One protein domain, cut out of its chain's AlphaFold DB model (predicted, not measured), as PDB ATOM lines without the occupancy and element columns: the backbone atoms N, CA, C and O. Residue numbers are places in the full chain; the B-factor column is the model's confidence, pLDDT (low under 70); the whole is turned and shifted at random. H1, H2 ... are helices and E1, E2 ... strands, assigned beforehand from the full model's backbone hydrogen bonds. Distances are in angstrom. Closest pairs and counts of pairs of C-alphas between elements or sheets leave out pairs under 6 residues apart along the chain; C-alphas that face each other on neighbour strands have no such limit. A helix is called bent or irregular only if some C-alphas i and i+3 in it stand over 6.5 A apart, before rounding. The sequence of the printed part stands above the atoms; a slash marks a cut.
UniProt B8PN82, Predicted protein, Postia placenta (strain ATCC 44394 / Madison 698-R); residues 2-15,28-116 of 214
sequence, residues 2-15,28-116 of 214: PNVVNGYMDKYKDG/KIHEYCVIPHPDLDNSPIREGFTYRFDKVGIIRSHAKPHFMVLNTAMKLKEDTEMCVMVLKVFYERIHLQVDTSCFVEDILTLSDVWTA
ATOM      1  N   PRO A   2       4.515  42.517  32.071       76.81
ATOM      2  CA  PRO A   2       3.050  42.594  32.248       76.81
ATOM      3  C   PRO A   2       2.322  41.253  32.399       76.81
ATOM      4  O   PRO A   2       1.656  41.025  33.397       76.81
ATOM      5  N   ASN A   3       2.560  40.303  31.494       78.44
ATOM      6  CA  ASN A   3       1.890  38.995  31.531       78.44
ATOM      7  C   ASN A   3       2.139  38.196  32.824       78.44
ATOM      8  O   ASN A   3       1.299  37.401  33.226       78.44
ATOM      9  N   VAL A   4       3.300  38.382  33.460       77.75
ATOM     10  CA  VAL A   4       3.644  37.683  34.707       77.75
ATOM     11  C   VAL A   4       2.883  38.287  35.883       77.75
ATOM     12  O   VAL A   4       2.350  37.542  36.696       77.75
ATOM     13  N   VAL A   5       2.807  39.619  35.946       78.56
ATOM     14  CA  VAL A   5       2.032  40.346  36.962       78.56
ATOM     15  C   VAL A   5       0.554  39.985  36.842       78.56
ATOM     16  O   VAL A   5      -0.030  39.549  37.827       78.56
ATOM     17  N   ASN A   6      -0.003  40.013  35.628       82.12
ATOM     18  CA  ASN A   6      -1.392  39.617  35.380       82.12
ATOM     19  C   ASN A   6      -1.663  38.176  35.833       82.12
ATOM     20  O   ASN A   6      -2.655  37.915  36.501       82.12
ATOM     21  N   GLY A   7      -0.751  37.245  35.530       80.56
ATOM     22  CA  GLY A   7      -0.880  35.852  35.958       80.56
ATOM     23  C   GLY A   7      -0.840  35.665  37.478       80.56
ATOM     24  O   GLY A   7      -1.462  34.737  37.985       80.56
ATOM     25  N   TYR A   8      -0.136  36.532  38.214       79.19
ATOM     26  CA  TYR A   8      -0.235  36.561  39.672       79.19
ATOM     27  C   TYR A   8      -1.560  37.179  40.118       79.19
ATOM     28  O   TYR A   8      -2.259  36.548  40.900       79.19
ATOM     29  N   MET A   9      -1.953  38.340  39.589       81.38
ATOM     30  CA  MET A   9      -3.224  38.989  39.942       81.38
ATOM     31  C   MET A   9      -4.432  38.070  39.722       81.38
ATOM     32  O   MET A   9      -5.324  38.026  40.561       81.38
ATOM     33  N   ASP A  10      -4.426  37.263  38.657       81.62
ATOM     34  CA  ASP A  10      -5.453  36.248  38.403       81.62
ATOM     35  C   ASP A  10      -5.553  35.189  39.510       81.62
ATOM     36  O   ASP A  10      -6.654  34.717  39.797       81.62
ATOM     37  N   LYS A  11      -4.431  34.824  40.142       73.94
ATOM     38  CA  LYS A  11      -4.393  33.865  41.257       73.94
ATOM     39  C   LYS A  11      -4.888  34.468  42.569       73.94
ATOM     40  O   LYS A  11      -5.517  33.761  43.337       73.94
ATOM     41  N   TYR A  12      -4.641  35.756  42.799       68.94
ATOM     42  CA  TYR A  12      -5.025  36.457  44.033       68.94
ATOM     43  C   TYR A  12      -6.421  37.103  43.963       68.94
ATOM     44  O   TYR A  12      -6.762  37.936  44.802       68.94
ATOM     45  N   LYS A  13      -7.256  36.729  42.981       69.12
ATOM     46  CA  LYS A  13      -8.636  37.234  42.834       69.12
ATOM     47  C   LYS A  13      -9.545  36.922  44.025       69.12
ATOM     48  O   LYS A  13     -10.569  37.580  44.186       69.12
ATOM     49  N   ASP A  14      -9.200  35.921  44.825       66.00
ATOM     50  CA  ASP A  14      -9.921  35.527  46.037       66.00
ATOM     51  C   ASP A  14      -9.540  36.354  47.276       66.00
ATOM     52  O   ASP A  14     -10.213  36.255  48.301       66.00
ATOM     53  N   GLY A  15      -8.509  37.203  47.185       55.12
ATOM     54  CA  GLY A  15      -8.043  38.039  48.291       55.12
ATOM     55  C   GLY A  15      -7.320  37.267  49.400       55.12
ATOM     56  O   GLY A  15      -7.000  37.861  50.431       55.12
ATOM     57  N   LYS A  28      13.155  25.397  38.903       78.31
ATOM     58  CA  LYS A  28      12.602  26.064  37.722       78.31
ATOM     59  C   LYS A  28      13.536  27.161  37.220       78.31
ATOM     60  O   LYS A  28      13.917  28.083  37.936       78.31
ATOM     61  N   ILE A  29      13.864  27.075  35.934       78.00
ATOM     62  CA  ILE A  29      14.636  28.090  35.221       78.00
ATOM     63  C   ILE A  29      13.661  29.015  34.496       78.00
ATOM     64  O   ILE A  29      12.880  28.567  33.655       78.00
ATOM     65  N   HIS A  30      13.730  30.306  34.800       80.81
ATOM     66  CA  HIS A  30      12.918  31.343  34.179       80.81
ATOM     67  C   HIS A  30      13.670  32.010  33.024       80.81
ATOM     68  O   HIS A  30      14.884  32.208  33.090       80.81
ATOM     69  N   GLU A  31      12.941  32.371  31.970       81.06
ATOM     70  CA  GLU A  31      13.473  33.076  30.805       81.06
ATOM     71  C   GLU A  31      13.078  34.552  30.837       81.06
ATOM     72  O   GLU A  31      11.899  34.903  30.869       81.06
ATOM     73  N   TYR A  32      14.084  35.419  30.797       77.94
ATOM     74  CA  TYR A  32      13.943  36.866  30.858       77.94
ATOM     75  C   TYR A  32      14.404  37.496  29.556       77.94
ATOM     76  O   TYR A  32      15.498  37.223  29.068       77.94
ATOM     77  N   CYS A  33      13.575  38.371  28.999       76.31
ATOM     78  CA  CYS A  33      13.951  39.186  27.854       76.31
ATOM     79  C   CYS A  33      14.960  40.252  28.298       76.31
ATOM     80  O   CYS A  33      14.669  41.015  29.217       76.31
ATOM     81  N   VAL A  34      16.119  40.317  27.638       66.88
ATOM     82  CA  VAL A  34      17.085  41.396  27.865       66.88
ATOM     83  C   VAL A  34      16.728  42.560  26.967       66.88
ATOM     84  O   VAL A  34      16.754  42.442  25.738       66.88
ATOM     85  N   ILE A  35      16.418  43.678  27.604       69.44
ATOM     86  CA  ILE A  35      16.218  44.963  26.953       69.44
ATOM     87  C   ILE A  35      17.347  45.868  27.455       69.44
ATOM     88  O   ILE A  35      17.596  45.883  28.663       69.44
ATOM     89  N   PRO A  36      18.071  46.566  26.566       60.88
ATOM     90  CA  PRO A  36      19.158  47.436  26.973       60.88
ATOM     91  C   PRO A  36      18.595  48.537  27.871       60.88
ATOM     92  O   PRO A  36      17.648  49.230  27.497       60.88
ATOM     93  N   HIS A  37      19.167  48.658  29.067       58.41
ATOM     94  CA  HIS A  37      18.872  49.758  29.967       58.41
ATOM     95  C   HIS A  37      19.580  50.991  29.403       58.41
ATOM     96  O   HIS A  37      20.806  50.963  29.276       58.41
ATOM     97  N   PRO A  38      18.859  52.045  29.003       54.38
ATOM     98  CA  PRO A  38      19.532  53.263  28.613       54.38
ATOM     99  C   PRO A  38      20.146  53.868  29.878       54.38
ATOM    100  O   PRO A  38      19.457  53.990  30.892       54.38
ATOM    101  N   ASP A  39      21.437  54.185  29.854       49.25
ATOM    102  CA  ASP A  39      22.062  54.875  30.981       49.25
ATOM    103  C   ASP A  39      21.295  56.174  31.259       49.25
ATOM    104  O   ASP A  39      21.136  57.034  30.386       49.25
ATOM    105  N   LEU A  40      20.795  56.290  32.488       46.91
ATOM    106  CA  LEU A  40      20.289  57.530  33.067       46.91
ATOM    107  C   LEU A  40      21.497  58.344  33.545       46.91
ATOM    108  O   LEU A  40      21.649  58.615  34.732       46.91
ATOM    109  N   ASP A  41      22.392  58.718  32.631       40.88
ATOM    110  CA  ASP A  41      23.295  59.824  32.933       40.88
ATOM    111  C   ASP A  41      22.422  61.066  33.153       40.88
ATOM    112  O   ASP A  41      21.525  61.327  32.348       40.88
ATOM    113  N   ASN A  42      22.692  61.813  34.236       42.47
ATOM    114  CA  ASN A  42      21.986  62.996  34.777       42.47
ATOM    115  C   ASN A  42      21.777  64.185  33.801       42.47
ATOM    116  O   ASN A  42      21.631  65.336  34.212       42.47
ATOM    117  N   SER A  43      21.807  63.955  32.495       41.28
ATOM    118  CA  SER A  43      21.418  64.914  31.478       41.28
ATOM    119  C   SER A  43      19.891  65.075  31.442       41.28
ATOM    120  O   SER A  43      19.174  64.082  31.580       41.28
ATOM    121  N   PRO A  44      19.376  66.308  31.255       41.12
ATOM    122  CA  PRO A  44      17.949  66.537  31.063       41.12
ATOM    123  C   PRO A  44      17.477  65.612  29.948       41.12
ATOM    124  O   PRO A  44      18.074  65.636  28.872       41.12
ATOM    125  N   ILE A  45      16.489  64.771  30.281       43.19
ATOM    126  CA  ILE A  45      15.833  63.753  29.449       43.19
ATOM    127  C   ILE A  45      16.091  64.065  27.979       43.19
ATOM    128  O   ILE A  45      15.449  64.950  27.410       43.19
ATOM    129  N   ARG A  46      17.098  63.412  27.382       42.41
ATOM    130  CA  ARG A  46      17.376  63.609  25.961       42.41
ATOM    131  C   ARG A  46      16.103  63.240  25.222       42.41
ATOM    132  O   ARG A  46      15.640  62.102  25.301       42.41
ATOM    133  N   GLU A  47      15.537  64.221  24.536       45.69
ATOM    134  CA  GLU A  47      14.415  64.031  23.638       45.69
ATOM    135  C   GLU A  47      14.852  63.000  22.585       45.69
ATOM    136  O   GLU A  47      15.690  63.261  21.724       45.69
ATOM    137  N   GLY A  48      14.376  61.765  22.757       48.44
ATOM    138  CA  GLY A  48      14.802  60.606  21.981       48.44
ATOM    139  C   GLY A  48      15.978  59.842  22.593       48.44
ATOM    140  O   GLY A  48      17.144  60.133  22.333       48.44
ATOM    141  N   PHE A  49      15.674  58.738  23.284       51.88
ATOM    142  CA  PHE A  49      16.607  57.613  23.367       51.88
ATOM    143  C   PHE A  49      17.016  57.239  21.931       51.88
ATOM    144  O   PHE A  49      16.170  56.863  21.120       51.88
ATOM    145  N   THR A  50      18.286  57.405  21.571       47.16
ATOM    146  CA  THR A  50      18.783  57.157  20.204       47.16
ATOM    147  C   THR A  50      19.002  55.674  19.912       47.16
ATOM    148  O   THR A  50      19.157  55.290  18.753       47.16
ATOM    149  N   TYR A  51      18.978  54.827  20.941       51.75
ATOM    150  CA  TYR A  51      19.131  53.385  20.803       51.75
ATOM    151  C   TYR A  51      17.793  52.703  20.490       51.75
ATOM    152  O   TYR A  51      16.745  53.027  21.057       51.75
ATOM    153  N   ARG A  52      17.828  51.743  19.561       50.81
ATOM    154  CA  ARG A  52      16.729  50.795  19.353       50.81
ATOM    155  C   ARG A  52      16.627  49.894  20.583       50.81
ATOM    156  O   ARG A  52      17.615  49.289  20.988       50.81
ATOM    157  N   PHE A  53      15.425  49.776  21.141       61.00
ATOM    158  CA  PHE A  53      15.100  48.830  22.216       61.00
ATOM    159  C   PHE A  53      14.799  47.443  21.644       61.00
ATOM    160  O   PHE A  53      13.822  46.794  22.019       61.00
ATOM    161  N   ASP A  54      15.610  47.007  20.680       61.25
ATOM    162  CA  ASP A  54      15.473  45.668  20.136       61.25
ATOM    163  C   ASP A  54      15.800  44.670  21.252       61.25
ATOM    164  O   ASP A  54      16.709  44.882  22.057       61.25
ATOM    165  N   LYS A  55      15.046  43.571  21.319       66.06
ATOM    166  CA  LYS A  55      15.365  42.450  22.204       66.06
ATOM    167  C   LYS A  55      16.789  41.978  21.899       66.06
ATOM    168  O   LYS A  55      17.042  41.458  20.816       66.06
ATOM    169  N   VAL A  56      17.694  42.114  22.866       65.38
ATOM    170  CA  VAL A  56      19.118  41.771  22.681       65.38
ATOM    171  C   VAL A  56      19.360  40.285  22.949       65.38
ATOM    172  O   VAL A  56      20.293  39.690  22.415       65.38
ATOM    173  N   GLY A  57      18.495  39.647  23.741       75.25
ATOM    174  CA  GLY A  57      18.594  38.220  24.015       75.25
ATOM    175  C   GLY A  57      17.591  37.715  25.043       75.25
ATOM    176  O   GLY A  57      16.631  38.399  25.410       75.25
ATOM    177  N   ILE A  58      17.824  36.485  25.493       81.25
ATOM    178  CA  ILE A  58      17.108  35.851  26.599       81.25
ATOM    179  C   ILE A  58      18.144  35.429  27.642       81.25
ATOM    180  O   ILE A  58      19.108  34.743  27.305       81.25
ATOM    181  N   ILE A  59      17.942  35.822  28.898       79.25
ATOM    182  CA  ILE A  59      18.696  35.312  30.045       79.25
ATOM    183  C   ILE A  59      17.871  34.232  30.727       79.25
ATOM    184  O   ILE A  59      16.681  34.406  30.976       79.25
ATOM    185  N   ARG A  60      18.525  33.123  31.059       81.38
ATOM    186  CA  ARG A  60      17.966  32.057  31.888       81.38
ATOM    187  C   ARG A  60      18.444  32.259  33.322       81.38
ATOM    188  O   ARG A  60      19.645  32.394  33.533       81.38
ATOM    189  N   SER A  61      17.531  32.313  34.286       78.94
ATOM    190  CA  SER A  61      17.870  32.564  35.691       78.94
ATOM    191  C   SER A  61      16.964  31.792  36.648       78.94
ATOM    192  O   SER A  61      15.799  31.538  36.345       78.94
ATOM    193  N   HIS A  62      17.510  31.446  37.814       76.88
ATOM    194  CA  HIS A  62      16.763  30.916  38.961       76.88
ATOM    195  C   HIS A  62      16.122  32.025  39.808       76.88
ATOM    196  O   HIS A  62      15.359  31.738  40.728       76.88
ATOM    197  N   ALA A  63      16.438  33.297  39.532       72.75
ATOM    198  CA  ALA A  63      15.828  34.419  40.229       72.75
ATOM    199  C   ALA A  63      14.311  34.355  40.039       72.75
ATOM    200  O   ALA A  63      13.831  34.404  38.913       72.75
ATOM    201  N   LYS A  64      13.556  34.220  41.131       78.62
ATOM    202  CA  LYS A  64      12.101  34.062  41.046       78.62
ATOM    203  C   LYS A  64      11.461  35.387  40.604       78.62
ATOM    204  O   LYS A  64      11.846  36.440  41.121       78.62
ATOM    205  N   PRO A  65      10.443  35.367  39.719       76.31
ATOM    206  CA  PRO A  65       9.705  36.570  39.333       76.31
ATOM    207  C   PRO A  65       9.167  37.368  40.524       76.31
ATOM    208  O   PRO A  65       9.156  38.591  40.467       76.31
ATOM    209  N   HIS A  66       8.818  36.688  41.620       78.69
ATOM    210  CA  HIS A  66       8.444  37.307  42.891       78.69
ATOM    211  C   HIS A  66       9.459  38.363  43.374       78.69
ATOM    212  O   HIS A  66       9.084  39.504  43.626       78.69
ATOM    213  N   PHE A  67      10.757  38.032  43.413       79.44
ATOM    214  CA  PHE A  67      11.798  38.977  43.835       79.44
ATOM    215  C   PHE A  67      11.960  40.146  42.861       79.44
ATOM    216  O   PHE A  67      12.217  41.271  43.278       79.44
ATOM    217  N   MET A  68      11.797  39.895  41.559       82.50
ATOM    218  CA  MET A  68      11.861  40.957  40.552       82.50
ATOM    219  C   MET A  68      10.695  41.940  40.711       82.50
ATOM    220  O   MET A  68      10.903  43.148  40.630       82.50
ATOM    221  N   VAL A  69       9.486  41.436  40.982       85.31
ATOM    222  CA  VAL A  69       8.293  42.262  41.220       85.31
ATOM    223  C   VAL A  69       8.455  43.085  42.501       85.31
ATOM    224  O   VAL A  69       8.223  44.287  42.448       85.31
ATOM    225  N   LEU A  70       8.951  42.501  43.600       84.50
ATOM    226  CA  LEU A  70       9.225  43.244  44.838       84.50
ATOM    227  C   LEU A  70      10.288  44.337  44.651       84.50
ATOM    228  O   LEU A  70      10.075  45.479  45.052       84.50
ATOM    229  N   ASN A  71      11.404  44.031  43.984       85.69
ATOM    230  CA  ASN A  71      12.424  45.039  43.679       85.69
ATOM    231  C   ASN A  71      11.873  46.162  42.790       85.69
ATOM    232  O   ASN A  71      12.202  47.330  42.988       85.69
ATOM    233  N   THR A  72      11.020  45.817  41.821       87.75
ATOM    234  CA  THR A  72      10.352  46.812  40.971       87.75
ATOM    235  C   THR A  72       9.417  47.685  41.802       87.75
ATOM    236  O   THR A  72       9.467  48.903  41.677       87.75
ATOM    237  N   ALA A  73       8.621  47.092  42.695       89.50
ATOM    238  CA  ALA A  73       7.712  47.825  43.572       89.50
ATOM    239  C   ALA A  73       8.452  48.831  44.460       89.50
ATOM    240  O   ALA A  73       8.017  49.972  44.574       89.50
ATOM    241  N   MET A  74       9.606  48.450  45.019       88.75
ATOM    242  CA  MET A  74      10.453  49.365  45.793       88.75
ATOM    243  C   MET A  74      10.858  50.601  44.983       88.75
ATOM    244  O   MET A  74      10.828  51.704  45.514       88.75
ATOM    245  N   LYS A  75      11.184  50.434  43.695       86.62
ATOM    246  CA  LYS A  75      11.514  51.554  42.801       86.62
ATOM    247  C   LYS A  75      10.311  52.387  42.399       86.62
ATOM    248  O   LYS A  75      10.415  53.606  42.363       86.62
ATOM    249  N   LEU A  76       9.164  51.758  42.168       90.00
ATOM    250  CA  LEU A  76       7.924  52.480  41.885       90.00
ATOM    251  C   LEU A  76       7.496  53.349  43.073       90.00
ATOM    252  O   LEU A  76       7.048  54.466  42.860       90.00
ATOM    253  N   LYS A  77       7.693  52.875  44.311       88.69
ATOM    254  CA  LYS A  77       7.372  53.622  45.538       88.69
ATOM    255  C   LYS A  77       8.244  54.871  45.754       88.69
ATOM    256  O   LYS A  77       7.855  55.716  46.552       88.69
ATOM    257  N   GLU A  78       9.393  55.002  45.079       89.62
ATOM    258  CA  GLU A  78      10.248  56.201  45.173       89.62
ATOM    259  C   GLU A  78       9.611  57.406  44.455       89.62
ATOM    260  O   GLU A  78       9.620  58.509  44.997       89.62
ATOM    261  N   ASP A  79       9.048  57.194  43.260       88.19
ATOM    262  CA  ASP A  79       8.357  58.222  42.471       88.19
ATOM    263  C   ASP A  79       7.375  57.575  41.476       88.19
ATOM    264  O   ASP A  79       7.703  57.290  40.316       88.19
ATOM    265  N   THR A  80       6.160  57.298  41.953       90.31
ATOM    266  CA  THR A  80       5.141  56.563  41.192       90.31
ATOM    267  C   THR A  80       4.732  57.302  39.919       90.31
ATOM    268  O   THR A  80       4.648  56.688  38.856       90.31
ATOM    269  N   GLU A  81       4.488  58.612  40.004       88.56
ATOM    270  CA  GLU A  81       3.986  59.410  38.878       88.56
ATOM    271  C   GLU A  81       5.015  59.478  37.748       88.56
ATOM    272  O   GLU A  81       4.691  59.194  36.587       88.56
ATOM    273  N   MET A  82       6.274  59.770  38.090       87.62
ATOM    274  CA  MET A  82       7.365  59.782  37.123       87.62
ATOM    275  C   MET A  82       7.561  58.400  36.497       87.62
ATOM    276  O   MET A  82       7.709  58.282  35.277       87.62
ATOM    277  N   CYS A  83       7.505  57.334  37.298       86.62
ATOM    278  CA  CYS A  83       7.625  55.972  36.789       86.62
ATOM    279  C   CYS A  83       6.494  55.608  35.819       86.62
ATOM    280  O   CYS A  83       6.770  55.031  34.765       86.62
ATOM    281  N   VAL A  84       5.241  55.968  36.121       90.12
ATOM    282  CA  VAL A  84       4.100  55.749  35.216       90.12
ATOM    283  C   VAL A  84       4.315  56.494  33.898       90.12
ATOM    284  O   VAL A  84       4.139  55.908  32.829       90.12
ATOM    285  N   MET A  85       4.754  57.757  33.942       88.62
ATOM    286  CA  MET A  85       5.053  58.525  32.729       88.62
ATOM    287  C   MET A  85       6.149  57.871  31.880       88.62
ATOM    288  O   MET A  85       5.968  57.681  30.674       88.62
ATOM    289  N   VAL A  86       7.274  57.499  32.495       85.88
ATOM    290  CA  VAL A  86       8.412  56.880  31.798       85.88
ATOM    291  C   VAL A  86       8.026  55.525  31.202       85.88
ATOM    292  O   VAL A  86       8.334  55.253  30.039       85.88
ATOM    293  N   LEU A  87       7.315  54.687  31.960       87.38
ATOM    294  CA  LEU A  87       6.861  53.376  31.496       87.38
ATOM    295  C   LEU A  87       5.858  53.490  30.347       87.38
ATOM    296  O   LEU A  87       5.934  52.699  29.408       87.38
ATOM    297  N   LYS A  88       4.970  54.487  30.376       89.25
ATOM    298  CA  LYS A  88       4.004  54.722  29.301       89.25
ATOM    299  C   LYS A  88       4.720  55.028  27.989       89.25
ATOM    300  O   LYS A  88       4.488  54.350  26.989       89.25
ATOM    301  N   VAL A  89       5.659  55.979  28.015       86.69
ATOM    302  CA  VAL A  89       6.490  56.326  26.849       86.69
ATOM    303  C   VAL A  89       7.280  55.112  26.357       86.69
ATOM    304  O   VAL A  89       7.390  54.875  25.152       86.69
ATOM    305  N   PHE A  90       7.821  54.315  27.280       82.81
ATOM    306  CA  PHE A  90       8.562  53.106  26.944       82.81
ATOM    307  C   PHE A  90       7.686  52.059  26.240       82.81
ATOM    308  O   PHE A  90       8.064  51.569  25.173       82.81
ATOM    309  N   TYR A  91       6.512  51.735  26.789       84.56
ATOM    310  CA  TYR A  91       5.610  50.728  26.229       84.56
ATOM    311  C   TYR A  91       5.026  51.137  24.875       84.56
ATOM    312  O   TYR A  91       5.007  50.316  23.954       84.56
ATOM    313  N   GLU A  92       4.653  52.410  24.708       84.56
ATOM    314  CA  GLU A  92       4.222  52.961  23.418       84.56
ATOM    315  C   GLU A  92       5.311  52.793  22.347       84.56
ATOM    316  O   GLU A  92       5.034  52.373  21.219       84.56
ATOM    317  N   ARG A  93       6.571  53.046  22.715       80.00
ATOM    318  CA  ARG A  93       7.716  52.967  21.802       80.00
ATOM    319  C   ARG A  93       8.058  51.545  21.363       80.00
ATOM    320  O   ARG A  93       8.506  51.362  20.234       80.00
ATOM    321  N   ILE A  94       7.860  50.549  22.224       76.50
ATOM    322  CA  ILE A  94       8.042  49.133  21.861       76.50
ATOM    323  C   ILE A  94       6.763  48.492  21.304       76.50
ATOM    324  O   ILE A  94       6.715  47.275  21.129       76.50
ATOM    325  N   HIS A  95       5.733  49.299  21.025       81.50
ATOM    326  CA  HIS A  95       4.432  48.866  20.513       81.50
ATOM    327  C   HIS A  95       3.754  47.795  21.379       81.50
ATOM    328  O   HIS A  95       3.061  46.911  20.872       81.50
ATOM    329  N   LEU A  96       3.943  47.878  22.697       80.94
ATOM    330  CA  LEU A  96       3.283  47.005  23.653       80.94
ATOM    331  C   LEU A  96       2.077  47.735  24.246       80.94
ATOM    332  O   LEU A  96       2.224  48.752  24.916       80.94
ATOM    333  N   GLN A  97       0.877  47.209  24.006       87.12
ATOM    334  CA  GLN A  97      -0.344  47.764  24.586       87.12
ATOM    335  C   GLN A  97      -0.450  47.349  26.056       87.12
ATOM    336  O   GLN A  97      -0.734  46.191  26.357       87.12
ATOM    337  N   VAL A  98      -0.191  48.292  26.961       86.75
ATOM    338  CA  VAL A  98      -0.281  48.107  28.415       86.75
ATOM    339  C   VAL A  98      -0.913  49.351  29.020       86.75
ATOM    340  O   VAL A  98      -0.425  50.459  28.787       86.75
ATOM    341  N   ASP A  99      -1.957  49.177  29.830       92.12
ATOM    342  CA  ASP A  99      -2.385  50.241  30.736       92.12
ATOM    343  C   ASP A  99      -1.321  50.392  31.822       92.12
ATOM    344  O   ASP A  99      -1.160  49.537  32.692       92.12
ATOM    345  N   THR A 100      -0.528  51.451  31.710       90.88
ATOM    346  CA  THR A 100       0.637  51.633  32.575       90.88
ATOM    347  C   THR A 100       0.236  51.988  34.002       90.88
ATOM    348  O   THR A 100       0.931  51.574  34.926       90.88
ATOM    349  N   SER A 101      -0.877  52.708  34.187       92.12
ATOM    350  CA  SER A 101      -1.360  53.063  35.525       92.12
ATOM    351  C   SER A 101      -1.804  51.804  36.250       92.12
ATOM    352  O   SER A 101      -1.255  51.482  37.300       92.12
ATOM    353  N   CYS A 102      -2.694  51.024  35.623       92.31
ATOM    354  CA  CYS A 102      -3.156  49.763  36.194       92.31
ATOM    355  C   CYS A 102      -1.996  48.788  36.423       92.31
ATOM    356  O   CYS A 102      -1.908  48.174  37.473       92.31
ATOM    357  N   PHE A 103      -1.045  48.691  35.490       90.81
ATOM    358  CA  PHE A 103       0.114  47.813  35.660       90.81
ATOM    359  C   PHE A 103       0.992  48.191  36.867       90.81
ATOM    360  O   PHE A 103       1.500  47.310  37.562       90.81
ATOM    361  N   VAL A 104       1.207  49.487  37.109       92.56
ATOM    362  CA  VAL A 104       1.956  49.962  38.280       92.56
ATOM    363  C   VAL A 104       1.170  49.691  39.561       92.56
ATOM    364  O   VAL A 104       1.743  49.164  40.514       92.56
ATOM    365  N   GLU A 105      -0.133  49.972  39.568       92.81
ATOM    366  CA  GLU A 105      -1.028  49.654  40.686       92.81
ATOM    367  C   GLU A 105      -1.038  48.156  41.007       92.81
ATOM    368  O   GLU A 105      -0.951  47.784  42.176       92.81
ATOM    369  N   ASP A 106      -1.048  47.288  39.996       91.00
ATOM    370  CA  ASP A 106      -1.002  45.836  40.172       91.00
ATOM    371  C   ASP A 106       0.312  45.387  40.829       91.00
ATOM    372  O   ASP A 106       0.309  44.548  41.730       91.00
ATOM    373  N   ILE A 107       1.454  45.961  40.423       90.00
ATOM    374  CA  ILE A 107       2.751  45.670  41.056       90.00
ATOM    375  C   ILE A 107       2.751  46.098  42.525       90.00
ATOM    376  O   ILE A 107       3.241  45.354  43.379       90.00
ATOM    377  N   LEU A 108       2.233  47.290  42.821       91.69
ATOM    378  CA  LEU A 108       2.168  47.806  44.186       91.69
ATOM    379  C   LEU A 108       1.220  46.966  45.046       91.69
ATOM    380  O   LEU A 108       1.596  46.563  46.142       91.69
ATOM    381  N   THR A 109       0.062  46.595  44.503       89.75
ATOM    382  CA  THR A 109      -0.913  45.720  45.162       89.75
ATOM    383  C   THR A 109      -0.302  44.357  45.479       89.75
ATOM    384  O   THR A 109      -0.401  43.887  46.610       89.75
ATOM    385  N   LEU A 110       0.397  43.735  44.521       85.88
ATOM    386  CA  LEU A 110       1.117  42.483  44.769       85.88
ATOM    387  C   LEU A 110       2.173  42.643  45.859       85.88
ATOM    388  O   LEU A 110       2.282  41.783  46.728       85.88
ATOM    389  N   SER A 111       2.938  43.739  45.828       87.69
ATOM    390  CA  SER A 111       3.910  44.026  46.879       87.69
ATOM    391  C   SER A 111       3.235  44.072  48.241       87.69
ATOM    392  O   SER A 111       3.712  43.408  49.153       87.69
ATOM    393  N   ASP A 112       2.138  44.810  48.378       86.62
ATOM    394  CA  ASP A 112       1.468  45.003  49.660       86.62
ATOM    395  C   ASP A 112       0.849  43.698  50.178       86.62
ATOM    396  O   ASP A 112       1.014  43.364  51.351       86.62
ATOM    397  N   VAL A 113       0.234  42.894  49.302       83.12
ATOM    398  CA  VAL A 113      -0.281  41.556  49.651       83.12
ATOM    399  C   VAL A 113       0.836  40.656  50.181       83.12
ATOM    400  O   VAL A 113       0.642  39.936  51.165       83.12
ATOM    401  N   TRP A 114       2.009  40.703  49.548       80.62
ATOM    402  CA  TRP A 114       3.150  39.863  49.898       80.62
ATOM    403  C   TRP A 114       3.929  40.344  51.124       80.62
ATOM    404  O   TRP A 114       4.527  39.517  51.808       80.62
ATOM    405  N   THR A 115       3.931  41.648  51.411       81.31
ATOM    406  CA  THR A 115       4.688  42.231  52.532       81.31
ATOM    407  C   THR A 115       3.841  42.581  53.747       81.31
ATOM    408  O   THR A 115       4.399  42.976  54.767       81.31
ATOM    409  N   ALA A 116       2.515  42.484  53.672       77.12
ATOM    410  CA  ALA A 116       1.671  42.785  54.818       77.12
ATOM    411  C   ALA A 116       2.002  41.862  56.018       77.12
ATOM    412  O   ALA A 116       2.416  40.708  55.865       77.12
TER     413      ALA A 116
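What this domain is: This is residues 2 to 15 and 28 to 116 of the 214 residues of the protein "Predicted protein" of Postia placenta (strain ATCC 44394 / Madison 698-R) (UniProt B8PN82). A cluster of four crossed helices, with H4 in the middle touching the other three, has a two-stranded hairpin, E1 and E2, off to one side. The long link between the strands makes a wide loop whose residues 40 to 48 stick out free of the rest. The 103 printed residues hold H1, E1, E2, H2, H3 and H4 in that order, with the two strands antiparallel and the class mostly helix. The whole is compact, with a radius of gyration of the C-alphas of 14.8 A and spans of 43 by 31 by 24 A.

Where its parts are: H1, residues 2 to 14, starts at C-alpha 2 (3.050, 42.594, 32.248) and is 20.2 A long; it is irregular, with C-alphas 11 and 14 7.5 A apart. E1 is residues 30 to 34, 12.6 A, and E2 is residues 57 to 61, 13.0 A. H2 is residues 65 to 76, 16.2 A, and H3 is residues 80 to 93, 19.9 A. H4, residues 100 to 115, 22.4 A, ends at C-alpha 115 (4.688, 42.231, 52.532).

How they stand to each other: With residues 103 to 110 alone, H4 touches H1 at a steep tilt of 54 degrees, the closest C-alphas being Val 5 and Ile 107, 6.8 A. With residues 104 to 111 alone it touches H2, Ala 73 to Leu 108, 5.6 A. With residues 100 to 104 alone it touches H3, Lys 88 to Thr 100, 5.6 A. In the hairpin, N 32 and O 59 are within hydrogen-bond range at 2.8 A. Every O i to N i+4 pair is within range in H2, H3 and H4, and 7 of 9 in H1. E1 and H2 are only just apart, closest 8.0 A.

The domain as a whole: Residues 16 to 27 are not printed, and C-alphas 15 and 28 are 26.1 A apart across the cut. The link from E1 to E2, 22 residues, is long. Residues 12 to 15 and 34 to 56 have pLDDT under 70.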